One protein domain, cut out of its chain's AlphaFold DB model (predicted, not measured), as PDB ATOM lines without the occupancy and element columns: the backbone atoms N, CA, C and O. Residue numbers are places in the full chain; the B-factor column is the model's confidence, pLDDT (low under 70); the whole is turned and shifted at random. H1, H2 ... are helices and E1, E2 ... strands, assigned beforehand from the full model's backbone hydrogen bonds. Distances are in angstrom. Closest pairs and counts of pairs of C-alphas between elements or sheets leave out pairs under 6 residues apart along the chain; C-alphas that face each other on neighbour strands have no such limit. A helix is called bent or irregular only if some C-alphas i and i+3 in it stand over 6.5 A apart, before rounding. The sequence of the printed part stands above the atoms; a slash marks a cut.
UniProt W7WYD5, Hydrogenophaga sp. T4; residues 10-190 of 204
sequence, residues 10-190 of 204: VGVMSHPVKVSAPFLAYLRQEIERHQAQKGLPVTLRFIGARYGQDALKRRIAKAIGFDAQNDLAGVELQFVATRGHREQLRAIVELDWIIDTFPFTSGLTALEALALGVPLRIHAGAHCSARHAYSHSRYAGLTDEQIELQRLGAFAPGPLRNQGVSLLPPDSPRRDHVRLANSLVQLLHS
ATOM      1  N   VAL A  10     -28.126  37.693 -44.938       93.06
ATOM      2  CA  VAL A  10     -27.031  38.450 -44.336       93.06
ATOM      3  C   VAL A  10     -25.904  38.620 -45.338       93.06
ATOM      4  O   VAL A  10     -25.428  37.643 -45.911       93.06
ATOM      5  N   GLY A  11     -25.457  39.854 -45.556       94.81
ATOM      6  CA  GLY A  11     -24.447  40.153 -46.568       94.81
ATOM      7  C   GLY A  11     -23.054  40.414 -46.009       94.81
ATOM      8  O   GLY A  11     -22.900  41.045 -44.971       94.81
ATOM      9  N   VAL A  12     -22.024  40.028 -46.756       96.00
ATOM     10  CA  VAL A  12     -20.663  40.561 -46.631       96.00
ATOM     11  C   VAL A  12     -20.324  41.271 -47.933       96.00
ATOM     12  O   VAL A  12     -20.279  40.656 -49.002       96.00
ATOM     13  N   MET A  13     -20.085  42.578 -47.839       94.12
ATOM     14  CA  MET A  13     -19.910  43.456 -48.997       94.12
ATOM     15  C   MET A  13     -18.625  44.252 -48.880       94.12
ATOM     16  O   MET A  13     -18.606  45.423 -48.513       94.12
ATOM     17  N   SER A  14     -17.529  43.578 -49.201       92.44
ATOM     18  CA  SER A  14     -16.196  44.144 -49.107       92.44
ATOM     19  C   SER A  14     -15.336  43.682 -50.268       92.44
ATOM     20  O   SER A  14     -15.540  42.622 -50.855       92.44
ATOM     21  N   HIS A  15     -14.319  44.477 -50.597       93.00
ATOM     22  CA  HIS A  15     -13.290  44.011 -51.516       93.00
ATOM     23  C   HIS A  15     -12.617  42.750 -50.932       93.00
ATOM     24  O   HIS A  15     -12.339  42.741 -49.729       93.00
ATOM     25  N   PRO A  16     -12.284  41.713 -51.729       93.75
ATOM     26  CA  PRO A  16     -11.757  40.447 -51.203       93.75
ATOM     27  C   PRO A  16     -10.520  40.571 -50.310       93.75
ATOM     28  O   PRO A  16     -10.336  39.756 -49.412       93.75
ATOM     29  N   VAL A  17      -9.700  41.606 -50.519       92.88
ATOM     30  CA  VAL A  17      -8.517  41.906 -49.686       92.88
ATOM     31  C   VAL A  17      -8.879  42.256 -48.238       92.88
ATOM     32  O   VAL A  17      -8.068  42.060 -47.343       92.88
ATOM     33  N   LYS A  18     -10.098  42.757 -48.000       93.25
ATOM     34  CA  LYS A  18     -10.619  43.063 -46.662       93.25
ATOM     35  C   LYS A  18     -11.239  41.836 -45.983       93.25
ATOM     36  O   LYS A  18     -11.425  41.849 -44.772       93.25
ATOM     37  N   VAL A  19     -11.517  40.764 -46.737       95.25
ATOM     38  CA  VAL A  19     -11.975  39.468 -46.202       95.25
ATOM     39  C   VAL A  19     -10.764  38.688 -45.688       95.25
ATOM     40  O   VAL A  19     -10.253  37.753 -46.323       95.25
ATOM     41  N   SER A  20     -10.281  39.169 -44.547       94.44
ATOM     42  CA  SER A  20      -9.070  38.735 -43.862       94.44
ATOM     43  C   SER A  20      -9.258  37.384 -43.157       94.44
ATOM     44  O   SER A  20     -10.383  36.943 -42.918       94.44
ATOM     45  N   ALA A  21      -8.154  36.719 -42.803       95.19
ATOM     46  CA  ALA A  21      -8.215  35.492 -42.005       95.19
ATOM     47  C   ALA A  21      -8.854  35.710 -40.614       95.19
ATOM     48  O   ALA A  21      -9.726  34.916 -40.265       95.19
ATOM     49  N   PRO A  22      -8.540  36.788 -39.858       93.19
ATOM     50  CA  PRO A  22      -9.234  37.089 -38.601       93.19
ATOM     51  C   PRO A  22     -10.750  37.243 -38.757       93.19
ATOM     52  O   PRO A  22     -11.512  36.711 -37.954       93.19
ATOM     53  N   PHE A  23     -11.201  37.921 -39.816       94.31
ATOM     54  CA  PHE A  23     -12.627  38.073 -40.092       94.31
ATOM     55  C   PHE A  23     -13.308  36.731 -40.400       94.31
ATOM     56  O   PHE A  23     -14.392  36.456 -39.895       94.31
ATOM     57  N   LEU A  24     -12.667  35.874 -41.201       95.56
ATOM     58  CA  LEU A  24     -13.201  34.549 -41.526       95.56
ATOM     59  C   LEU A  24     -13.237  33.621 -40.301       95.56
ATOM     60  O   LEU A  24     -14.206  32.886 -40.135       95.56
ATOM     61  N   ALA A  25     -12.234  33.694 -39.420       93.81
ATOM     62  CA  ALA A  25     -12.229  32.960 -38.154       93.81
ATOM     63  C   ALA A  25     -13.376  33.408 -37.233       93.81
ATOM     64  O   ALA A  25     -14.056  32.576 -36.638       93.81
ATOM     65  N   TYR A  26     -13.645  34.715 -37.172       92.75
ATOM     66  CA  TYR A  26     -14.810  35.247 -36.468       92.75
ATOM     67  C   TYR A  26     -16.130  34.749 -37.062       92.75
ATOM     68  O   TYR A  26     -16.984  34.270 -36.321       92.75
ATOM     69  N   LEU A  27     -16.290  34.796 -38.391       93.62
ATOM     70  CA  LEU A  27     -17.489  34.268 -39.045       93.62
ATOM     71  C   LEU A  27     -17.702  32.786 -38.734       93.62
ATOM     72  O   LEU A  27     -18.826  32.390 -38.447       93.62
ATOM     73  N   ARG A  28     -16.636  31.979 -38.743       93.56
ATOM     74  CA  ARG A  28     -16.709  30.568 -38.352       93.56
ATOM     75  C   ARG A  28     -17.253  30.402 -36.932       93.56
ATOM     76  O   ARG A  28     -18.197  29.648 -36.732       93.56
ATOM     77  N   GLN A  29     -16.716  31.150 -35.970       91.38
ATOM     78  CA  GLN A  29     -17.178  31.099 -34.581       91.38
ATOM     79  C   GLN A  29     -18.648  31.530 -34.435       91.38
ATOM     80  O   GLN A  29     -19.372  31.029 -33.576       91.38
ATOM     81  N   GLU A  30     -19.102  32.490 -35.241       90.50
ATOM     82  CA  GLU A  30     -20.508  32.900 -35.280       90.50
ATOM     83  C   GLU A  30     -21.406  31.808 -35.874       90.50
ATOM     84  O   GLU A  30     -22.511  31.600 -35.376       90.50
ATOM     85  N   ILE A  31     -20.934  31.087 -36.899       90.69
ATOM     86  CA  ILE A  31     -21.668  29.963 -37.503       90.69
ATOM     87  C   ILE A  31     -21.804  28.830 -36.485       90.69
ATOM     88  O   ILE A  31     -22.913  28.363 -36.238       90.69
ATOM     89  N   GLU A  32     -20.704  28.450 -35.832       89.38
ATOM     90  CA  GLU A  32     -20.683  27.415 -34.792       89.38
ATOM     91  C   GLU A  32     -21.630  27.771 -33.630       89.38
ATOM     92  O   GLU A  32     -22.395  26.930 -33.156       89.38
ATOM     93  N   ARG A  33     -21.657  29.044 -33.203       88.31
ATOM     94  CA  ARG A  33     -22.614  29.522 -32.191       88.31
ATOM     95  C   ARG A  33     -24.062  29.440 -32.659       88.31
ATOM     96  O   ARG A  33     -24.916  28.993 -31.896       88.31
ATOM     97  N   HIS A  34     -24.343  29.855 -33.891       87.19
ATOM     98  CA  HIS A  34     -25.687  29.798 -34.463       87.19
ATOM     99  C   HIS A  34     -26.206  28.354 -34.566       87.19
ATOM    100  O   HIS A  34     -27.354  28.080 -34.210       87.19
ATOM    101  N   GLN A  35     -25.332  27.426 -34.963       86.06
ATOM    102  CA  GLN A  35     -25.600  25.988 -35.004       86.06
ATOM    103  C   GLN A  35     -25.892  25.418 -33.615       86.06
ATOM    104  O   GLN A  35     -26.906  24.745 -33.423       86.06
ATOM    105  N   ALA A  36     -25.047  25.728 -32.628       87.06
ATOM    106  CA  ALA A  36     -25.229  25.268 -31.252       87.06
ATOM    107  C   ALA A  36     -26.557  25.749 -30.642       87.06
ATOM    108  O   ALA A  36     -27.195  25.026 -29.879       87.06
ATOM    109  N   GLN A  37     -27.000  26.952 -31.012       84.94
ATOM    110  CA  GLN A  37     -28.262  27.540 -30.558       84.94
ATOM    111  C   GLN A  37     -29.490  27.037 -31.332       84.94
ATOM    112  O   GLN A  37     -30.607  27.407 -30.974       84.94
ATOM    113  N   LYS A  38     -29.308  26.206 -32.372       80.12
ATOM    114  CA  LYS A  38     -30.374  25.768 -33.294       80.12
ATOM    115  C   LYS A  38     -31.188  26.954 -33.822       80.12
ATOM    116  O   LYS A  38     -32.420  26.934 -33.806       80.12
ATOM    117  N   GLY A  39     -30.485  28.011 -34.232       73.19
ATOM    118  CA  GLY A  39     -31.110  29.208 -34.779       73.19
ATOM    119  C   GLY A  39     -31.932  28.920 -36.042       73.19
ATOM    120  O   GLY A  39     -31.797  27.874 -36.677       73.19
ATOM    121  N   LEU A  40     -32.806  29.863 -36.407       80.62
ATOM    122  CA  LEU A  40     -33.528  29.794 -37.679       80.62
ATOM    123  C   LEU A  40     -32.538  29.801 -38.850       80.62
ATOM    124  O   LEU A  40     -31.567  30.553 -38.771       80.62
ATOM    125  N   PRO A  41     -32.813  29.064 -39.944       88.44
ATOM    126  CA  PRO A  41     -31.940  29.066 -41.106       88.44
ATOM    127  C   PRO A  41     -31.633  30.486 -41.590       88.44
ATOM    128  O   PRO A  41     -32.521  31.339 -41.607       88.44
ATOM    129  N   VAL A  42     -30.394  30.739 -42.002       90.62
ATOM    130  CA  VAL A  42     -29.920  32.046 -42.477       90.62
ATOM    131  C   VAL A  42     -29.161  31.889 -43.789       90.62
ATOM    132  O   VAL A  42     -28.429  30.926 -43.977       90.62
ATOM    133  N   THR A  43     -29.294  32.845 -44.700       93.69
ATOM    134  CA  THR A  43     -28.475  32.892 -45.916       93.69
ATOM    135  C   THR A  43     -27.309  33.854 -45.693       93.69
ATOM    136  O   THR A  43     -27.526  35.044 -45.474       93.69
ATOM    137  N   LEU A  44     -26.068  33.373 -45.773       95.31
ATOM    138  CA  LEU A  44     -24.854  34.190 -45.768       95.31
ATOM    139  C   LEU A  44     -24.394  34.446 -47.205       95.31
ATOM    140  O   LEU A  44     -23.988  33.530 -47.919       95.31
ATOM    141  N   ARG A  45     -24.403  35.709 -47.626       96.94
ATOM    142  CA  ARG A  45     -24.149  36.110 -49.008       96.94
ATOM    143  C   ARG A  45     -22.920  37.004 -49.129       96.94
ATOM    144  O   ARG A  45     -22.888  38.115 -48.611       96.94
ATOM    145  N   PHE A  46     -21.929  36.570 -49.895       97.50
ATOM    146  CA  PHE A  46     -20.801  37.414 -50.289       97.50
ATOM    147  C   PHE A  46     -21.096  38.085 -51.634       97.50
ATOM    148  O   PHE A  46     -21.349  37.392 -52.620       97.50
ATOM    149  N   ILE A  47     -21.063  39.419 -51.689       97.00
ATOM    150  CA  ILE A  47     -21.487  40.188 -52.873       97.00
ATOM    151  C   ILE A  47     -20.343  41.056 -53.395       97.00
ATOM    152  O   ILE A  47     -19.714  41.805 -52.648       97.00
ATOM    153  N   GLY A  48     -20.112  40.998 -54.707       95.12
ATOM    154  CA  GLY A  48     -19.202  41.897 -55.414       95.12
ATOM    155  C   GLY A  48     -18.552  41.259 -56.640       95.12
ATOM    156  O   GLY A  48     -18.539  40.042 -56.809       95.12
ATOM    157  N   ALA A  49     -17.943  42.084 -57.493       93.44
ATOM    158  CA  ALA A  49     -17.447  41.669 -58.812       93.44
ATOM    159  C   ALA A  49     -16.454  40.489 -58.799       93.44
ATOM    160  O   ALA A  49     -16.393  39.704 -59.742       93.44
ATOM    161  N   ARG A  50     -15.665  40.344 -57.730       94.88
ATOM    162  CA  ARG A  50     -14.633  39.300 -57.613       94.88
ATOM    163  C   ARG A  50     -15.153  37.981 -57.034       94.88
ATOM    164  O   ARG A  50     -14.471  36.970 -57.162       94.88
ATOM    165  N   TYR A  51     -16.352  37.953 -56.449       96.19
ATOM    166  CA  TYR A  51     -16.907  36.747 -55.818       96.19
ATOM    167  C   TYR A  51     -17.398  35.692 -56.817       96.19
ATOM    168  O   TYR A  51     -17.805  34.609 -56.412       96.19
ATOM    169  N   GLY A  52     -17.283  35.954 -58.122       93.69
ATOM    170  CA  GLY A  52     -17.441  34.938 -59.164       93.69
ATOM    171  C   GLY A  52     -16.257  33.971 -59.280       93.69
ATOM    172  O   GLY A  52     -16.427  32.897 -59.842       93.69
ATOM    173  N   GLN A  53     -15.085  34.315 -58.734       96.19
ATOM    174  CA  GLN A  53     -13.852  33.537 -58.893       96.19
ATOM    175  C   GLN A  53     -13.820  32.301 -57.987       96.19
ATOM    176  O   GLN A  53     -13.856  32.424 -56.762       96.19
ATOM    177  N   ASP A  54     -13.648  31.114 -58.565       96.19
ATOM    178  CA  ASP A  54     -13.734  29.863 -57.801       96.19
ATOM    179  C   ASP A  54     -12.637  29.706 -56.748       96.19
ATOM    180  O   ASP A  54     -12.890  29.177 -55.668       96.19
ATOM    181  N   ALA A  55     -11.427  30.211 -57.010       95.44
ATOM    182  CA  ALA A  55     -10.352  30.204 -56.020       95.44
ATOM    183  C   ALA A  55     -10.729  31.009 -54.763       95.44
ATOM    184  O   ALA A  55     -10.473  30.570 -53.642       95.44
ATOM    185  N   LEU A  56     -11.391  32.159 -54.939       95.88
ATOM    186  CA  LEU A  56     -11.871  32.980 -53.832       95.88
ATOM    187  C   LEU A  56     -13.016  32.291 -53.084       95.88
ATOM    188  O   LEU A  56     -12.975  32.238 -51.855       95.88
ATOM    189  N   LYS A  57     -13.996  31.733 -53.810       95.94
ATOM    190  CA  LYS A  57     -15.116  30.985 -53.216       95.94
ATOM    191  C   LYS A  57     -14.611  29.821 -52.366       95.94
ATOM    192  O   LYS A  57     -14.968  29.730 -51.197       95.94
ATOM    193  N   ARG A  58     -13.705  28.997 -52.913       95.12
ATOM    194  CA  ARG A  58     -13.086  27.864 -52.200       95.12
ATOM    195  C   ARG A  58     -12.307  28.309 -50.969       95.12
ATOM    196  O   ARG A  58     -12.428  27.680 -49.924       95.12
ATOM    197  N   ARG A  59     -11.528  29.394 -51.067       95.62
ATOM    198  CA  ARG A  59     -10.783  29.945 -49.922       95.62
ATOM    199  C   ARG A  59     -11.724  30.344 -48.786       95.62
ATOM    200  O   ARG A  59     -11.445  30.019 -47.638       95.62
ATOM    201  N   ILE A  60     -12.802  31.061 -49.107       96.69
ATOM    202  CA  ILE A  60     -13.777  31.531 -48.118       96.69
ATOM    203  C   ILE A  60     -14.520  30.347 -47.508       96.69
ATOM    204  O   ILE A  60     -14.508  30.223 -46.290       96.69
ATOM    205  N   ALA A  61     -15.084  29.468 -48.343       95.38
ATOM    206  CA  ALA A  61     -15.783  28.255 -47.922       95.38
ATOM    207  C   ALA A  61     -14.940  27.430 -46.941       95.38
ATOM    208  O   ALA A  61     -15.340  27.234 -45.797       95.38
ATOM    209  N   LYS A  62     -13.709  27.079 -47.335       94.62
ATOM    210  CA  LYS A  62     -12.785  26.324 -46.483       94.62
ATOM    211  C   LYS A  62     -12.497  27.039 -45.160       94.62
ATOM    212  O   LYS A  62     -12.450  26.401 -44.115       94.62
ATOM    213  N   ALA A  63     -12.279  28.355 -45.187       95.06
ATOM    214  CA  ALA A  63     -11.935  29.117 -43.988       95.06
ATOM    215  C   ALA A  63     -13.083  29.193 -42.969       95.06
ATOM    216  O   ALA A  63     -12.816  29.221 -41.769       95.06
ATOM    217  N   ILE A  64     -14.337  29.199 -43.434       94.31
ATOM    218  CA  ILE A  64     -15.522  29.200 -42.562       94.31
ATOM    219  C   ILE A  64     -16.031  27.794 -42.220       94.31
ATOM    220  O   ILE A  64     -17.035  27.675 -41.529       94.31
ATOM    221  N   GLY A  65     -15.333  26.742 -42.663       90.50
ATOM    222  CA  GLY A  65     -15.658  25.350 -42.343       90.50
ATOM    223  C   GLY A  65     -16.643  24.671 -43.298       90.50
ATOM    224  O   GLY A  65     -17.172  23.628 -42.938       90.50
ATOM    225  N   PHE A  66     -16.883  25.234 -44.487       88.56
ATOM    226  CA  PHE A  66     -17.672  24.596 -45.544       88.56
ATOM    227  C   PHE A  66     -16.763  23.797 -46.483       88.56
ATOM    228  O   PHE A  66     -15.908  24.373 -47.172       88.56
ATOM    229  N   ASP A  67     -16.953  22.482 -46.528       81.88
ATOM    230  CA  ASP A  67     -16.228  21.574 -47.416       81.88
ATOM    231  C   ASP A  67     -17.106  20.395 -47.878       81.88
ATOM    232  O   ASP A  67     -18.327  20.428 -47.753       81.88
ATOM    233  N   ALA A  68     -16.505  19.384 -48.509       72.31
ATOM    234  CA  ALA A  68     -17.246  18.248 -49.059       72.31
ATOM    235  C   ALA A  68     -17.799  17.300 -47.977       72.31
ATOM    236  O   ALA A  68     -18.620  16.442 -48.291       72.31
ATOM    237  N   GLN A  69     -17.331  17.423 -46.735       68.81
ATOM    238  CA  GLN A  69     -17.679  16.564 -45.606       68.81
ATOM    239  C   GLN A  69     -18.507  17.304 -44.552       68.81
ATOM    240  O   GLN A  69     -19.149  16.656 -43.729       68.81
ATOM    241  N   ASN A  70     -18.493  18.636 -44.576       73.00
ATOM    242  CA  ASN A  70     -19.170  19.483 -43.615       73.00
ATOM    243  C   ASN A  70     -19.959  20.585 -44.327       73.00
ATOM    244  O   ASN A  70     -19.387  21.505 -44.924       73.00
ATOM    245  N   ASP A  71     -21.284  20.497 -44.233       78.19
ATOM    246  CA  ASP A  71     -22.143  21.620 -44.570       78.19
ATOM    247  C   ASP A  71     -22.160  22.643 -43.425       78.19
ATOM    248  O   ASP A  71     -21.719  22.396 -42.302       78.19
ATOM    249  N   LEU A  72     -22.644  23.848 -43.712       80.31
ATOM    250  CA  LEU A  72     -22.926  24.805 -42.654       80.31
ATOM    251  C   LEU A  72     -24.382  24.599 -42.238       80.31
ATOM    252  O   LEU A  72     -25.226  25.398 -42.615       80.31
ATOM    253  N   ALA A  73     -24.711  23.518 -41.525       82.44
ATOM    254  CA  ALA A  73     -26.079  23.261 -41.062       82.44
ATOM    255  C   ALA A  73     -26.759  24.548 -40.537       82.44
ATOM    256  O   ALA A  73     -26.206  25.242 -39.685       82.44
ATOM    257  N   GLY A  74     -27.929  24.902 -41.082       84.94
ATOM    258  CA  GLY A  74     -28.647  26.143 -40.744       84.94
ATOM    259  C   GLY A  74     -28.128  27.429 -41.414       84.94
ATOM    260  O   GLY A  74     -28.746  28.476 -41.256       84.94
ATOM    261  N   VAL A  75     -27.052  27.377 -42.199       90.69
ATOM    262  CA  VAL A  75     -26.474  28.516 -42.927       90.69
ATOM    263  C   VAL A  75     -26.305  28.177 -44.411       90.69
ATOM    264  O   VAL A  75     -25.470  27.374 -44.811       90.69
ATOM    265  N   GLU A  76     -27.058  28.850 -45.270       92.44
ATOM    266  CA  GLU A  76     -26.899  28.747 -46.717       92.44
ATOM    267  C   GLU A  76     -25.823  29.731 -47.204       92.44
ATOM    268  O   GLU A  76     -25.981  30.945 -47.081       92.44
ATOM    269  N   LEU A  77     -24.730  29.231 -47.787       94.56
ATOM    270  CA  LEU A  77     -23.658  30.071 -48.327       94.56
ATOM    271  C   LEU A  77     -23.902  30.427 -49.801       94.56
ATOM    272  O   LEU A  77     -23.929  29.554 -50.665       94.56
ATOM    273  N   GLN A  78     -23.975  31.722 -50.111       95.75
ATOM    274  CA  GLN A  78     -24.150  32.237 -51.471       95.75
ATOM    275  C   GLN A  78     -23.023  33.199 -51.876       95.75
ATOM    276  O   GLN A  78     -22.552  34.022 -51.088       95.75
ATOM    277  N   PHE A  79     -22.633  33.152 -53.152       97.25
ATOM    278  CA  PHE A  79     -21.688  34.093 -53.757       97.25
ATOM    279  C   PHE A  79     -22.342  34.792 -54.947       97.25
ATOM    280  O   PHE A  79     -22.706  34.145 -55.926       97.25
ATOM    281  N   VAL A  80     -22.452  36.119 -54.886       96.94
ATOM    282  CA  VAL A  80     -23.094  36.936 -55.920       96.94
ATOM    283  C   VAL A  80     -22.054  37.809 -56.611       96.94
ATOM    284  O   VAL A  80     -21.512  38.755 -56.036       96.94
ATOM    285  N   ALA A  81     -21.776  37.483 -57.871       96.69
ATOM    286  CA  ALA A  81     -20.890  38.259 -58.728       96.69
ATOM    287  C   ALA A  81     -21.674  39.367 -59.439       96.69
ATOM    288  O   ALA A  81     -22.577  39.088 -60.221       96.69
ATOM    289  N   THR A  82     -21.306  40.620 -59.191       95.06
ATOM    290  CA  THR A  82     -21.971  41.801 -59.765       95.06
ATOM    291  C   THR A  82     -21.125  42.405 -60.884       95.06
ATOM    292  O   THR A  82     -19.918  42.581 -60.711       95.06
ATOM    293  N   ARG A  83     -21.733  42.785 -62.008       92.44
ATOM    294  CA  ARG A  83     -21.042  43.342 -63.189       92.44
ATOM    295  C   ARG A  83     -20.956  44.868 -63.197       92.44
ATOM    296  O   ARG A  83     -20.305  45.445 -64.060       92.44
ATOM    297  N   GLY A  84     -21.576  45.526 -62.222       88.38
ATOM    298  CA  GLY A  84     -21.522  46.971 -62.072       88.38
ATOM    299  C   GLY A  84     -22.226  47.454 -60.813       88.38
ATOM    300  O   GLY A  84     -22.868  46.689 -60.092       88.38
ATOM    301  N   HIS A  85     -22.122  48.757 -60.569       89.94
ATOM    302  CA  HIS A  85     -22.597  49.371 -59.337       89.94
ATOM    303  C   HIS A  85     -24.114  49.205 -59.121       89.94
ATOM    304  O   HIS A  85     -24.550  48.871 -58.026       89.94
ATOM    305  N   ARG A  86     -24.931  49.321 -60.180       91.00
ATOM    306  CA  ARG A  86     -26.393  49.131 -60.081       91.00
ATOM    307  C   ARG A  86     -26.794  47.724 -59.633       91.00
ATOM    308  O   ARG A  86     -27.725  47.586 -58.848       91.00
ATOM    309  N   GLU A  87     -26.119  46.690 -60.130       92.50
ATOM    310  CA  GLU A  87     -26.371  45.309 -59.690       92.50
ATOM    311  C   GLU A  87     -25.951  45.110 -58.235       92.50
ATOM    312  O   GLU A  87     -26.656  44.447 -57.482       92.50
ATOM    313  N   GLN A  88     -24.855  45.748 -57.820       92.31
ATOM    314  CA  GLN A  88     -24.420  45.744 -56.430       92.31
ATOM    315  C   GLN A  88     -25.459  46.384 -55.502       92.31
ATOM    316  O   GLN A  88     -25.808  45.781 -54.494       92.31
ATOM    317  N   LEU A  89     -26.011  47.548 -55.861       92.56
ATOM    318  CA  LEU A  89     -27.071  48.205 -55.082       92.56
ATOM    319  C   LEU A  89     -28.358  47.367 -55.007       92.56
ATOM    320  O   LEU A  89     -28.991  47.309 -53.956       92.56
ATOM    321  N   ARG A  90     -28.740  46.681 -56.094       91.75
ATOM    322  CA  ARG A  90     -29.888  45.752 -56.083       91.75
ATOM    323  C   ARG A  90     -29.658  44.590 -55.120       91.75
ATOM    324  O   ARG A  90     -30.525  44.307 -54.306       91.75
ATOM    325  N   ALA A  91     -28.473  43.985 -55.171       93.12
ATOM    326  CA  ALA A  91     -28.107  42.904 -54.268       93.12
ATOM    327  C   ALA A  91     -28.041  43.362 -52.798       93.12
ATOM    328  O   ALA A  91     -28.374  42.575 -51.918       93.12
ATOM    329  N   ILE A  92     -27.664  44.624 -52.531       91.94
ATOM    330  CA  ILE A  92     -27.704  45.230 -51.186       91.94
ATOM    331  C   ILE A  92     -29.137  45.264 -50.648       91.94
ATOM    332  O   ILE A  92     -29.369  44.795 -49.542       91.94
ATOM    333  N   VAL A  93     -30.102  45.774 -51.422       91.56
ATOM    334  CA  VAL A  93     -31.513  45.917 -50.996       91.56
ATOM    335  C   VAL A  93     -32.171  44.589 -50.612       91.56
ATOM    336  O   VAL A  93     -33.155  44.576 -49.878       91.56
ATOM    337  N   GLU A  94     -31.655  43.460 -51.087       92.12
ATOM    338  CA  GLU A  94     -32.184  42.142 -50.730       92.12
ATOM    339  C   GLU A  94     -31.775  41.677 -49.327       92.12
ATOM    340  O   GLU A  94     -32.398  40.758 -48.796       92.12
ATOM    341  N   LEU A  95     -30.758  42.302 -48.732       92.00
ATOM    342  CA  LEU A  95     -30.212  41.926 -47.433       92.00
ATOM    343  C   LEU A  95     -31.071  42.454 -46.281       92.00
ATOM    344  O   LEU A  95     -31.558  43.586 -46.314       92.00
ATOM    345  N   ASP A  96     -31.175  41.662 -45.216       90.38
ATOM    346  CA  ASP A  96     -31.696  42.096 -43.921       90.38
ATOM    347  C   ASP A  96     -30.676  42.963 -43.168       90.38
ATOM    348  O   ASP A  96     -31.071  43.931 -42.516       90.38
ATOM    349  N   TRP A  97     -29.382  42.619 -43.245       90.62
ATOM    350  CA  TRP A  97     -28.250  43.399 -42.724       90.62
ATOM    351  C   TRP A  97     -26.918  42.981 -43.366       90.62
ATOM    352  O   TRP A  97     -26.799  41.911 -43.967       90.62
ATOM    353  N   ILE A  98     -25.890  43.815 -43.201       91.50
ATOM    354  CA  ILE A  98     -24.510  43.551 -43.630       91.50
ATOM    355  C   ILE A  98     -23.622  43.289 -42.414       91.50
ATOM    356  O   ILE A  98     -23.698  44.011 -41.425       91.50
ATOM    357  N   ILE A  99     -22.741  42.295 -42.490       92.19
ATOM    358  CA  ILE A  99     -21.615  42.120 -41.569       92.19
ATOM    359  C   ILE A  99     -20.410  42.840 -42.175       92.19
ATOM    360  O   ILE A  99     -19.937  42.469 -43.255       92.19
ATOM    361  N   ASP A 100     -19.916  43.870 -41.493       91.88
ATOM    362  CA  ASP A 100     -18.745  44.603 -41.956       91.88
ATOM    363  C   ASP A 100     -17.450  43.844 -41.640       91.88
ATOM    364  O   ASP A 100     -17.324  43.148 -40.630       91.88
ATOM    365  N   THR A 101     -16.462  43.982 -42.520       93.00
ATOM    366  CA  THR A 101     -15.162  43.329 -42.356       93.00
ATOM    367  C   THR A 101     -14.282  44.066 -41.352       93.00
ATOM    368  O   THR A 101     -14.341  45.285 -41.218       93.00
ATOM    369  N   PHE A 102     -13.377  43.336 -40.704       91.25
ATOM    370  CA  PHE A 102     -12.311  43.902 -39.877       91.25
ATOM    371  C   PHE A 102     -10.970  43.202 -40.182       91.25
ATOM    372  O   PHE A 102     -10.957  42.084 -40.712       91.25
ATOM    373  N   PRO A 103      -9.811  43.848 -39.941       89.38
ATOM    374  CA  PRO A 103      -9.607  45.179 -39.349       89.38
ATOM    375  C   PRO A 103      -9.878  46.353 -40.307       89.38
ATOM    376  O   PRO A 103      -9.730  47.506 -39.918       89.38
ATOM    377  N   PHE A 104     -10.270  46.084 -41.555       90.62
ATOM    378  CA  PHE A 104     -10.603  47.112 -42.539       90.62
ATOM    379  C   PHE A 104     -12.109  47.173 -42.762       90.62
ATOM    380  O   PHE A 104     -12.664  46.359 -43.504       90.62
ATOM    381  N   THR A 105     -12.738  48.174 -42.157       91.00
ATOM    382  CA  THR A 105     -14.172  48.428 -42.314       91.00
ATOM    383  C   THR A 105     -14.515  48.947 -43.713       91.00
ATOM    384  O   THR A 105     -13.659  49.366 -44.517       91.00
ATOM    385  N   SER A 106     -15.795  48.866 -44.040       89.81
ATOM    386  CA  SER A 106     -16.380  49.445 -45.240       89.81
ATOM    387  C   SER A 106     -16.313  50.983 -45.213       89.81
ATOM    388  O   SER A 106     -16.002  51.620 -44.208       89.81
ATOM    389  N   GLY A 107     -16.476  51.599 -46.383       86.94
ATOM    390  CA  GLY A 107     -16.456  53.055 -46.544       86.94
ATOM    391  C   GLY A 107     -17.707  53.497 -47.278       86.94
ATOM    392  O   GLY A 107     -18.784  53.527 -46.697       86.94
ATOM    393  N   LEU A 108     -17.576  53.745 -48.582       86.62
ATOM    394  CA  LEU A 108     -18.711  54.094 -49.439       86.62
ATOM    395  C   LEU A 108     -19.837  53.046 -49.382       86.62
ATOM    396  O   LEU A 108     -20.998  53.410 -49.242       86.62
ATOM    397  N   THR A 109     -19.490  51.754 -49.368       88.12
ATOM    398  CA  THR A 109     -20.468  50.658 -49.253       88.12
ATOM    399  C   THR A 109     -21.319  50.741 -47.979       88.12
ATOM    400  O   THR A 109     -22.486  50.367 -48.018       88.12
ATOM    401  N   ALA A 110     -20.783  51.272 -46.868       88.06
ATOM    402  CA  ALA A 110     -21.569  51.492 -45.652       88.06
ATOM    403  C   ALA A 110     -22.651  52.549 -45.875       88.06
ATOM    404  O   ALA A 110     -23.813  52.339 -45.543       88.06
ATOM    405  N   LEU A 111     -22.273  53.677 -46.476       87.44
ATOM    406  CA  LEU A 111     -23.200  54.769 -46.758       87.44
ATOM    407  C   LEU A 111     -24.290  54.342 -47.743       87.44
ATOM    408  O   LEU A 111     -25.452  54.666 -47.532       87.44
ATOM    409  N   GLU A 112     -23.931  53.584 -48.780       90.38
ATOM    410  CA  GLU A 112     -24.881  53.034 -49.752       90.38
ATOM    411  C   GLU A 112     -25.889  52.094 -49.088       90.38
ATOM    412  O   GLU A 112     -27.088  52.206 -49.331       90.38
ATOM    413  N   ALA A 113     -25.422  51.202 -48.212       89.50
ATOM    414  CA  ALA A 113     -26.291  50.302 -47.465       89.50
ATOM    415  C   ALA A 113     -27.270  51.068 -46.567       89.50
ATOM    416  O   ALA A 113     -28.478  50.853 -46.665       89.50
ATOM    417  N   LEU A 114     -26.777  52.029 -45.777       87.88
ATOM    418  CA  LEU A 114     -27.626  52.881 -44.939       87.88
ATOM    419  C   LEU A 114     -28.631  53.679 -45.779       87.88
ATOM    420  O   LEU A 114     -29.808  53.754 -45.425       87.88
ATOM    421  N   ALA A 115     -28.200  54.230 -46.917       86.06
ATOM    422  CA  ALA A 115     -29.069  54.959 -47.835       86.06
ATOM    423  C   ALA A 115     -30.209  54.076 -48.368       86.06
ATOM    424  O   ALA A 115     -31.338  54.555 -48.486       86.06
ATOM    425  N   LEU A 116     -29.924  52.798 -48.622       89.12
ATOM    426  CA  LEU A 116     -30.865  51.782 -49.101       89.12
ATOM    427  C   LEU A 116     -31.692  51.113 -47.992       89.12
ATOM    428  O   LEU A 116     -32.540  50.278 -48.294       89.12
ATOM    429  N   GLY A 117     -31.468  51.475 -46.729       86.44
ATOM    430  CA  GLY A 117     -32.222  50.939 -45.599       86.44
ATOM    431  C   GLY A 117     -31.613  49.709 -44.931       86.44
ATOM    432  O   GLY A 117     -32.225  49.137 -44.035       86.44
ATOM    433  N   VAL A 118     -30.418  49.289 -45.343       88.88
ATOM    434  CA  VAL A 118     -29.766  48.063 -44.876       88.88
ATOM    435  C   VAL A 118     -28.799  48.389 -43.733       88.88
ATOM    436  O   VAL A 118     -27.814  49.100 -43.952       88.88
ATOM    437  N   PRO A 119     -29.037  47.883 -42.510       87.38
ATOM    438  CA  PRO A 119     -28.164  48.144 -41.372       87.38
ATOM    439  C   PRO A 119     -26.837  47.381 -41.480       87.38
ATOM    440  O   PRO A 119     -26.762  46.301 -42.073       87.38
ATOM    441  N   LEU A 120     -25.790  47.928 -40.859       86.50
ATOM    442  CA  LEU A 120     -24.468  47.305 -40.764       86.50
ATOM    443  C   LEU A 120     -24.190  46.799 -39.347       86.50
ATOM    444  O   LEU A 120     -24.519  47.457 -38.367       86.50
ATOM    445  N   ARG A 121     -23.501  45.660 -39.250       87.88
ATOM    446  CA  ARG A 121     -22.884  45.145 -38.023       87.88
ATOM    447  C   ARG A 121     -21.399  45.419 -38.088       87.88
ATOM    448  O   ARG A 121     -20.691  44.783 -38.868       87.88
ATOM    449  N   ILE A 122     -20.940  46.378 -37.297       87.38
ATOM    450  CA  ILE A 122     -19.575  46.885 -37.406       87.38
ATOM    451  C   ILE A 122     -18.746  46.376 -36.235       87.38
ATOM    452  O   ILE A 122     -19.121  46.529 -35.074       87.38
ATOM    453  N   HIS A 123     -17.583  45.797 -36.541       85.19
ATOM    454  CA  HIS A 123     -16.567  45.520 -35.535       85.19
ATOM    455  C   HIS A 123     -15.620  46.725 -35.430       85.19
ATOM    456  O   HIS A 123     -14.638  46.815 -36.171       85.19
ATOM    457  N   ALA A 124     -15.933  47.670 -34.538       80.56
ATOM    458  CA  ALA A 124     -15.151  48.893 -34.383       80.56
ATOM    459  C   ALA A 124     -13.841  48.622 -33.620       80.56
ATOM    460  O   ALA A 124     -13.844  48.363 -32.421       80.56
ATOM    461  N   GLY A 125     -12.706  48.678 -34.321       81.69
ATOM    462  CA  GLY A 125     -11.381  48.508 -33.711       81.69
ATOM    463  C   GLY A 125     -10.781  49.813 -33.171       81.69
ATOM    464  O   GLY A 125     -11.420  50.866 -33.174       81.69
ATOM    465  N   ALA A 126      -9.516  49.752 -32.744       82.88
ATOM    466  CA  ALA A 126      -8.768  50.916 -32.248       82.88
ATOM    467  C   ALA A 126      -8.187  51.807 -33.367       82.88
ATOM    468  O   ALA A 126      -7.978  53.000 -33.170       82.88
ATOM    469  N   HIS A 127      -7.933  51.247 -34.554       84.50
ATOM    470  CA  HIS A 127      -7.307  51.959 -35.675       84.50
ATOM    471  C   HIS A 127      -8.333  52.700 -36.538       84.50
ATOM    472  O   HIS A 127      -9.466  52.245 -36.686       84.50
ATOM    473  N   CYS A 128      -7.924  53.785 -37.204       81.69
ATOM    474  CA  CYS A 128      -8.808  54.569 -38.079       81.69
ATOM    475  C   CYS A 128      -9.478  53.719 -39.179       81.69
ATOM    476  O   CYS A 128     -10.677  53.848 -39.424       81.69
ATOM    477  N   SER A 129      -8.743  52.778 -39.778       83.94
ATOM    478  CA  SER A 129      -9.249  51.830 -40.780       83.94
ATOM    479  C   SER A 129     -10.317  50.872 -40.235       83.94
ATOM    480  O   SER A 129     -11.195  50.427 -40.982       83.94
ATOM    481  N   ALA A 130     -10.280  50.598 -38.932       84.50
ATOM    482  CA  ALA A 130     -11.238  49.760 -38.224       84.50
ATOM    483  C   ALA A 130     -12.439  50.551 -37.680       84.50
ATOM    484  O   ALA A 130     -13.330  49.961 -37.078       84.50
ATOM    485  N   ARG A 131     -12.465  51.879 -37.866       86.19
ATOM    486  CA  ARG A 131     -13.539  52.769 -37.393       86.19
ATOM    487  C   ARG A 131     -14.222  53.549 -38.509       86.19
ATOM    488  O   ARG A 131     -15.132  54.319 -38.233       86.19
ATOM    489  N   HIS A 132     -13.817  53.369 -39.761       87.12
ATOM    490  CA  HIS A 132     -14.314  54.175 -40.874       87.12
ATOM    491  C   HIS A 132     -15.834  54.050 -41.058       87.12
ATOM    492  O   HIS A 132     -16.528  55.067 -41.081       87.12
ATOM    493  N   ALA A 133     -16.365  52.825 -41.100       88.69
ATOM    494  CA  ALA A 133     -17.809  52.602 -41.198       88.69
ATOM    495  C   ALA A 133     -18.565  53.048 -39.933       88.69
ATOM    496  O   ALA A 133     -19.667  53.591 -40.031       88.69
ATOM    497  N   TYR A 134     -17.958  52.881 -38.751       89.12
ATOM    498  CA  TYR A 134     -18.510  53.377 -37.486       89.12
ATOM    499  C   TYR A 134     -18.672  54.902 -37.523       89.12
ATOM    500  O   TYR A 134     -19.760  55.412 -37.267       89.12
ATOM    501  N   SER A 135     -17.630  55.631 -37.932       86.88
ATOM    502  CA  SER A 135     -17.673  57.087 -38.073       86.88
ATOM    503  C   SER A 135     -18.762  57.519 -39.050       86.88
ATOM    504  O   SER A 135     -19.564  58.382 -38.708       86.88
ATOM    505  N   HIS A 136     -18.852  56.899 -40.233       85.00
ATOM    506  CA  HIS A 136     -19.924  57.198 -41.194       85.00
ATOM    507  C   HIS A 136     -21.313  56.980 -40.604       85.00
ATOM    508  O   HIS A 136     -22.189  57.817 -40.804       85.00
ATOM    509  N   SER A 137     -21.500  55.906 -39.841       84.62
ATOM    510  CA  SER A 137     -22.787  55.584 -39.223       84.62
ATOM    511  C   SER A 137     -23.155  56.575 -38.108       84.62
ATOM    512  O   SER A 137     -24.294  57.030 -38.048       84.62
ATOM    513  N   ARG A 138     -22.191  57.005 -37.280       85.31
ATOM    514  CA  ARG A 138     -22.411  58.056 -36.268       85.31
ATOM    515  C   ARG A 138     -22.709  59.414 -36.898       85.31
ATOM    516  O   ARG A 138     -23.637  60.087 -36.465       85.31
ATOM    517  N   TYR A 139     -21.979  59.800 -37.947       80.69
ATOM    518  CA  TYR A 139     -22.261  61.027 -38.706       80.69
ATOM    519  C   TYR A 139     -23.597  60.970 -39.454       80.69
ATOM    520  O   TYR A 139     -24.200  62.005 -39.727       80.69
ATOM    521  N   ALA A 140     -24.069  59.770 -39.775       76.38
ATOM    522  CA  ALA A 140     -25.408  59.534 -40.281       76.38
ATOM    523  C   ALA A 140     -26.474  59.508 -39.172       76.38
ATOM    524  O   ALA A 140     -27.613  59.195 -39.466       76.38
ATOM    525  N   GLY A 141     -26.153  59.827 -37.915       77.81
ATOM    526  CA  GLY A 141     -27.138  59.932 -36.835       77.81
ATOM    527  C   GLY A 141     -27.569  58.604 -36.204       77.81
ATOM    528  O   GLY A 141     -28.458  58.617 -35.357       77.81
ATOM    529  N   LEU A 142     -26.948  57.470 -36.555       80.12
ATOM    530  CA  LEU A 142     -27.213  56.199 -35.870       80.12
ATOM    531  C   LEU A 142     -26.552  56.179 -34.482       80.12
ATOM    532  O   LEU A 142     -25.463  56.726 -34.291       80.12
ATOM    533  N   THR A 143     -27.203  55.548 -33.508       82.38
ATOM    534  CA  THR A 143     -26.696  55.346 -32.138       82.38
ATOM    535  C   THR A 143     -25.710  54.180 -32.056       82.38
ATOM    536  O   THR A 143     -25.697  53.315 -32.927       82.38
ATOM    537  N   ASP A 144     -24.912  54.110 -30.987       79.62
ATOM    538  CA  ASP A 144     -23.991  52.984 -30.783       79.62
ATOM    539  C   ASP A 144     -24.728  51.643 -30.711       79.62
ATOM    540  O   ASP A 144     -24.252  50.670 -31.272       79.62
ATOM    541  N   GLU A 145     -25.928  51.585 -30.133       76.19
ATOM    542  CA  GLU A 145     -26.746  50.364 -30.120       76.19
ATOM    543  C   GLU A 145     -27.159  49.910 -31.531       76.19
ATOM    544  O   GLU A 145     -27.197  48.717 -31.830       76.19
ATOM    545  N   GLN A 146     -27.427  50.862 -32.427       74.94
ATOM    546  CA  GLN A 146     -27.781  50.581 -33.821       74.94
ATOM    547  C   GLN A 146     -26.567  50.198 -34.685       74.94
ATOM    548  O   GLN A 146     -26.750  49.588 -35.738       74.94
ATOM    549  N   ILE A 147     -25.349  50.562 -34.265       72.94
ATOM    550  CA  ILE A 147     -24.097  50.390 -35.024       72.94
ATOM    551  C   ILE A 147     -23.268  49.202 -34.503       72.94
ATOM    552  O   ILE A 147     -22.759  48.383 -35.276       72.94
ATOM    553  N   GLU A 148     -23.100  49.116 -33.185       63.09
ATOM    554  CA  GLU A 148     -22.296  48.119 -32.482       63.09
ATOM    555  C   GLU A 148     -23.110  46.860 -32.192       63.09
ATOM    556  O   GLU A 148     -23.525  46.566 -31.072       63.09
ATOM    557  N   LEU A 149     -23.284  46.047 -33.228       57.25
ATOM    558  CA  LEU A 149     -23.990  44.771 -33.111       57.25
ATOM    559  C   LEU A 149     -23.058  43.595 -32.778       57.25
ATOM    560  O   LEU A 149     -23.495  42.447 -32.830       57.25
ATOM    561  N   GLN A 150     -21.805  43.850 -32.363       50.31
ATOM    562  CA  GLN A 150     -20.924  42.797 -31.828       50.31
ATOM    563  C   GLN A 150     -21.607  42.001 -30.701       50.31
ATOM    564  O   GLN A 150     -21.375  40.803 -30.563       50.31
ATOM    565  N   ARG A 151     -22.481  42.652 -29.920       52.94
ATOM    566  CA  ARG A 151     -23.179  42.048 -28.776       52.94
ATOM    567  C   ARG A 151     -24.304  41.088 -29.158       52.94
ATOM    568  O   ARG A 151     -24.682  40.265 -28.335       52.94
ATOM    569  N   LEU A 152     -24.831  41.177 -30.379       56.59
ATOM    570  CA  LEU A 152     -25.911  40.298 -30.834       56.59
ATOM    571  C   LEU A 152     -25.378  39.053 -31.555       56.59
ATOM    572  O   LEU A 152     -26.109  38.087 -31.727       56.59
ATOM    573  N   GLY A 153     -24.108  39.041 -31.966       68.56
ATOM    574  CA  GLY A 153     -23.584  38.033 -32.887       68.56
ATOM    575  C   GLY A 153     -23.993  38.310 -34.340       68.56
ATOM    576  O   GLY A 153     -24.867  39.129 -34.622       68.56
ATOM    577  N   ALA A 154     -23.350  37.657 -35.301       72.12
ATOM    578  CA  ALA A 154     -23.474  37.959 -36.728       72.12
ATOM    579  C   ALA A 154     -24.834  37.555 -37.326       72.12
ATOM    580  O   ALA A 154     -25.269  38.157 -38.312       72.12
ATOM    581  N   PHE A 155     -25.516  36.586 -36.702       79.62
ATOM    582  CA  PHE A 155     -26.756  35.987 -37.212       79.62
ATOM    583  C   PHE A 155     -28.004  36.240 -36.357       79.62
ATOM    584  O   PHE A 155     -29.112  35.993 -36.830       79.62
ATOM    585  N   ALA A 156     -27.882  36.753 -35.126       74.44
ATOM    586  CA  ALA A 156     -29.067  37.005 -34.302       74.44
ATOM    587  C   ALA A 156     -29.919  38.149 -34.874       74.44
ATOM    588  O   ALA A 156     -29.363  39.040 -35.517       74.44
ATOM    589  N   PRO A 157     -31.240  38.190 -34.641       68.12
ATOM    590  CA  PRO A 157     -32.065  39.329 -35.027       68.12
ATOM    591  C   PRO A 157     -31.565  40.619 -34.358       68.12
ATOM    592  O   PRO A 157     -31.407  40.662 -33.142       68.12
ATOM    593  N   GLY A 158     -31.300  41.656 -35.157       66.69
ATOM    594  CA  GLY A 158     -30.957  42.990 -34.657       66.69
ATOM    595  C   GLY A 158     -32.192  43.872 -34.431       66.69
ATOM    596  O   GLY A 158     -33.261  43.548 -34.957       66.69
ATOM    597  N   PRO A 159     -32.053  45.004 -33.712       63.62
ATOM    598  CA  PRO A 159     -33.132  45.981 -33.542       63.62
ATOM    599  C   PRO A 159     -33.514  46.651 -34.869       63.62
ATOM    600  O   PRO A 159     -34.651  47.078 -35.053       63.62
ATOM    601  N   LEU A 160     -32.572  46.709 -35.816       67.00
ATOM    602  CA  LEU A 160     -32.800  47.166 -37.178       67.00
ATOM    603  C   LEU A 160     -32.803  45.976 -38.137       67.00
ATOM    604  O   LEU A 160     -31.913  45.122 -38.113       67.00
ATOM    605  N   ARG A 161     -33.792  45.974 -39.024       69.62
ATOM    606  CA  ARG A 161     -33.830  45.174 -40.248       69.62
ATOM    607  C   ARG A 161     -34.108  46.108 -41.408       69.62
ATOM    608  O   ARG A 161     -34.657  47.188 -41.205       69.62
ATOM    609  N   ASN A 162     -33.761  45.680 -42.610       75.19
ATOM    610  CA  ASN A 162     -34.128  46.417 -43.804       75.19
ATOM    611  C   ASN A 162     -35.657  46.555 -43.928       75.19
ATOM    612  O   ASN A 162     -36.373  45.575 -44.133       75.19
ATOM    613  N   GLN A 163     -36.146  47.788 -43.787       69.88
ATOM    614  CA  GLN A 163     -37.566  48.143 -43.895       69.88
ATOM    615  C   GLN A 163     -37.917  48.757 -45.262       69.88
ATOM    616  O   GLN A 163     -39.033  49.234 -45.455       69.88
ATOM    617  N   GLY A 164     -36.975  48.767 -46.212       76.12
ATOM    618  CA  GLY A 164     -37.149  49.380 -47.532       76.12
ATOM    619  C   GLY A 164     -37.143  50.910 -47.517       76.12
ATOM    620  O   GLY A 164     -37.506  51.536 -48.511       76.12
ATOM    621  N   VAL A 165     -36.739  51.519 -46.400       82.50
ATOM    622  CA  VAL A 165     -36.604  52.968 -46.231       82.50
ATOM    623  C   VAL A 165     -35.204  53.304 -45.748       82.50
ATOM    624  O   VAL A 165     -34.614  52.553 -44.977       82.50
ATOM    625  N   SER A 166     -34.680  54.441 -46.205       84.19
ATOM    626  CA  SER A 166     -33.345  54.908 -45.839       84.19
ATOM    627  C   SER A 166     -33.166  54.988 -44.322       84.19
ATOM    628  O   SER A 166     -34.006  55.566 -43.635       84.19
ATOM    629  N   LEU A 167     -32.041  54.470 -43.822       82.62
ATOM    630  CA  LEU A 167     -31.607  54.653 -42.434       82.62
ATOM    631  C   LEU A 167     -30.881  55.990 -42.228       82.62
ATOM    632  O   LEU A 167     -30.516  56.317 -41.104       82.62
ATOM    633  N   LEU A 168     -30.664  56.766 -43.298       82.81
ATOM    634  CA  LEU A 168     -30.140  58.123 -43.194       82.81
ATOM    635  C   LEU A 168     -31.271  59.087 -42.782       82.81
ATOM    636  O   LEU A 168     -32.297  59.154 -43.480       82.81
ATOM    637  N   PRO A 169     -31.083  59.882 -41.713       79.75
ATOM    638  CA  PRO A 169     -32.001  60.934 -41.310       79.75
ATOM    639  C   PRO A 169     -32.373  61.850 -42.483       79.75
ATOM    640  O   PRO A 169     -31.547  62.065 -43.381       79.75
ATOM    641  N   PRO A 170     -33.601  62.397 -42.521       79.44
ATOM    642  CA  PRO A 170     -34.032  63.295 -43.595       79.44
ATOM    643  C   PRO A 170     -33.120  64.511 -43.793       79.44
ATOM    644  O   PRO A 170     -32.938  64.970 -44.917       79.44
ATOM    645  N   ASP A 171     -32.525  65.003 -42.710       77.56
ATOM    646  CA  ASP A 171     -31.597  66.131 -42.654       77.56
ATOM    647  C   ASP A 171     -30.126  65.728 -42.853       77.56
ATOM    648  O   ASP A 171     -29.248  66.592 -42.883       77.56
ATOM    649  N   SER A 172     -29.838  64.435 -43.038       76.81
ATOM    650  CA  SER A 172     -28.471  63.969 -43.232       76.81
ATOM    651  C   SER A 172     -27.859  64.593 -44.494       76.81
ATOM    652  O   SER A 172     -28.388  64.399 -45.595       76.81
ATOM    653  N   PRO A 173     -26.678  65.234 -44.405       69.88
ATOM    654  CA  PRO A 173     -25.975  65.741 -45.584       69.88
ATOM    655  C   PRO A 173     -25.538  64.615 -46.535       69.88
ATOM    656  O   PRO A 173     -25.144  64.864 -47.670       69.88
ATOM    657  N   ARG A 174     -25.598  63.353 -46.089       73.94
ATOM    658  CA  ARG A 174     -25.305  62.172 -46.909       73.94
ATOM    659  C   ARG A 174     -26.493  61.710 -47.752       73.94
ATOM    660  O   ARG A 174     -26.301  60.835 -48.584       73.94
ATOM    661  N   ARG A 175     -27.684  62.286 -47.561       73.25
ATOM    662  CA  ARG A 175     -28.883  61.976 -48.351       73.25
ATOM    663  C   ARG A 175     -28.951  62.771 -49.658       73.25
ATOM    664  O   ARG A 175     -29.518  62.288 -50.632       73.25
ATOM    665  N   ASP A 176     -28.346  63.958 -49.681       76.75
ATOM    666  CA  ASP A 176     -28.277  64.837 -50.849       76.75
ATOM    667  C   ASP A 176     -26.831  65.297 -51.081       76.75
ATOM    668  O   ASP A 176     -26.360  66.311 -50.558       76.75
ATOM    669  N   HIS A 177     -26.105  64.507 -51.873       70.12
ATOM    670  CA  HIS A 177     -24.703  64.776 -52.184       70.12
ATOM    671  C   HIS A 177     -24.505  66.066 -52.989       70.12
ATOM    672  O   HIS A 177     -23.443  66.676 -52.877       70.12
ATOM    673  N   VAL A 178     -25.507  66.497 -53.765       73.62
ATOM    674  CA  VAL A 178     -25.447  67.748 -54.535       73.62
ATOM    675  C   VAL A 178     -25.521  68.929 -53.579       73.62
ATOM    676  O   VAL A 178     -24.676  69.823 -53.633       73.62
ATOM    677  N   ARG A 179     -26.466  68.901 -52.635       75.62
ATOM    678  CA  ARG A 179     -26.553  69.906 -51.571       75.62
ATOM    679  C   ARG A 179     -25.283  69.945 -50.721       75.62
ATOM    680  O   ARG A 179     -24.788  71.037 -50.442       75.62
ATOM    681  N   LEU A 180     -24.724  68.789 -50.353       72.62
ATOM    682  CA  LEU A 180     -23.451  68.724 -49.630       72.62
ATOM    683  C   LEU A 180     -22.308  69.352 -50.444       72.62
ATOM    684  O   LEU A 180     -21.605  70.214 -49.920       72.62
ATOM    685  N   ALA A 181     -22.144  68.974 -51.714       74.69
ATOM    686  CA  ALA A 181     -21.109  69.535 -52.582       74.69
ATOM    687  C   ALA A 181     -21.238  71.062 -52.699       74.69
ATOM    688  O   ALA A 181     -20.258  71.778 -52.501       74.69
ATOM    689  N   ASN A 182     -22.456  71.566 -52.909       76.25
ATOM    690  CA  ASN A 182     -22.725  73.000 -52.980       76.25
ATOM    691  C   ASN A 182     -22.380  73.721 -51.667       76.25
ATOM    692  O   ASN A 182     -21.762  74.782 -51.705       76.25
ATOM    693  N   SER A 183     -22.712  73.138 -50.509       74.88
ATOM    694  CA  SER A 183     -22.370  73.727 -49.204       74.88
ATOM    695  C   SER A 183     -20.859  73.804 -48.962       74.88
ATOM    696  O   SER A 183     -20.370  74.792 -48.424       74.88
ATOM    697  N   LEU A 184     -20.098  72.799 -49.411       77.38
ATOM    698  CA  LEU A 184     -18.639  72.790 -49.301       77.38
ATOM    699  C   LEU A 184     -18.005  73.837 -50.216       77.38
ATOM    700  O   LEU A 184     -17.101  74.546 -49.790       77.38
ATOM    701  N   VAL A 185     -18.503  73.969 -51.449       80.25
ATOM    702  CA  VAL A 185     -18.066  75.020 -52.380       80.25
ATOM    703  C   VAL A 185     -18.332  76.403 -51.786       80.25
ATOM    704  O   VAL A 185     -17.445  77.252 -51.797       80.25
ATOM    705  N   GLN A 186     -19.514  76.618 -51.202       80.62
ATOM    706  CA  GLN A 186     -19.829  77.861 -50.496       80.62
ATOM    707  C   GLN A 186     -18.864  78.104 -49.335       80.62
ATOM    708  O   GLN A 186     -18.293  79.185 -49.271       80.62
ATOM    709  N   LEU A 187     -18.614  77.103 -48.482       78.12
ATOM    710  CA  LEU A 187     -17.673  77.209 -47.362       78.12
ATOM    711  C   LEU A 187     -16.262  77.590 -47.818       78.12
ATOM    712  O   LEU A 187     -15.665  78.506 -47.251       78.12
ATOM    713  N   LEU A 188     -15.753  76.935 -48.864       81.12
ATOM    714  CA  LEU A 188     -14.441  77.223 -49.445       81.12
ATOM    715  C   LEU A 188     -14.368  78.641 -50.022       81.12
ATOM    716  O   LEU A 188     -13.343  79.296 -49.873       81.12
ATOM    717  N   HIS A 189     -15.450  79.139 -50.624       79.88
ATOM    718  CA  HIS A 189     -15.519  80.507 -51.147       79.88
ATOM    719  C   HIS A 189     -15.758  81.571 -50.066       79.88
ATOM    720  O   HIS A 189     -15.373  82.722 -50.248       79.88
ATOM    721  N   SER A 190     -16.385  81.208 -48.945       76.19
ATOM    722  CA  SER A 190     -16.622  82.102 -47.803       76.19
ATOM    723  C   SER A 190     -15.473  82.129 -46.790       76.19
ATOM    724  O   SER A 190     -15.460  82.972 -45.896       76.19
TER     725      SER A 190
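AT A GLANCE: This is residues 10 to 190 of the 204 residues of a protein of Hydrogenophaga sp. T4 (UniProt W7WYD5). A small twisted sheet of four parallel strands stands between H4 on one side and H1 and H3, which meet steeply, on the other. Beyond the E4 edge, H5, H6 and H7 follow one another away from the sheet, and H8 forms an arm at the far end whose residues 184 to 190 stick out. The 181 printed residues run E1 H1 E2 H2 H3 E3 H4 E4 H5 H6 H7 H8; the sheet's order is E3 E2 E1 E4, and the class is mixed, helices and strands. The whole is compact, with a radius of gyration of the C-alphas of 17.1 A, yet only just elongated, spanning 65 by 33 by 32 A.

IN THESE COORDINATES: The strands are E3, residues 75 to 80, 15.8 A long; E2, 42 to 47, 15.7 A; E1, 10 to 12, beginning at C-alpha 10 (-27.031, 38.450, -44.336); and E4, 97 to 99. The helices are H1, 21 to 36, 22.6 A; H2, 49 to 52; H3, 54 to 63, 13.9 A; H4, 85 to 93, 12.7 A; H5, 108 to 115; H6, 132 to 139; H7, 144 to 147; and H8, 177 to 190, 19.6 A, ending at C-alpha 190 (-16.622, 82.102, -47.803). H2 is only just irregular, with C-alphas 49 and 52 6.7 A apart.

HOW THE PARTS SIT: From edge to edge the strands' lines turn by 88 degrees. Within hydrogen-bond range are N 78 and O 44 across the neighbour strands E3 and E2, at 2.8 A, N 45 and O 10 across the neighbours E2 and E1, at 2.8 A, and N 99 and O 11 across the neighbours E1 and E4, at 2.8 A. Residues 98 to 99 of E4 also pair, parallel, with residues 120 to 121. H4 is over E2 at a height over the sheet of 10.0 A, along the strands at 14 degrees on the local plane. H1, H2, H3 and H5 only graze the sheet. E1, H1, E2 and E2, H2 H3, E3 are strand-helix-strand units, parallel neighbour strands with helices between, and E3, H4, E4 is a split one, with E2 and E1 between its strands; the three crossovers are right-handed. Residues 21 to 28 of H1 touch H3 at a steep tilt of 59 degrees, closest at the C-alphas of Leu 24 and Ala 63, 6.1 A. H4 touches H5 at the C-alphas of Ile 92 and Ala 113, 6.4 A. H5 touches H6 at the C-alphas of Ala 110 and Ala 133, 5.9 A, with a shallow tilt of 34 degrees, only just short of steep. H6 touches H7 at the C-alphas of Tyr 134 and Ile 147, 6.8 A. H8 touches no helix. In H1, H3, H4, H5, H6 and H8 every O i to N i+4 pair is within hydrogen-bond range; H2 and H7 are too short for one.

THE WHOLE: The C-alphas of Gln 69 and Ser 190 are farthest apart, at 65.6 A. The printed part has no cut. The links H3 to E3, H5 to H6 and H7 to H8 are long, the last with 29 residues. The mean pLDDT of the printed part is 85.4; it is under 70 at residues 69, 148 to 153, 157 to 161, 163 and 173.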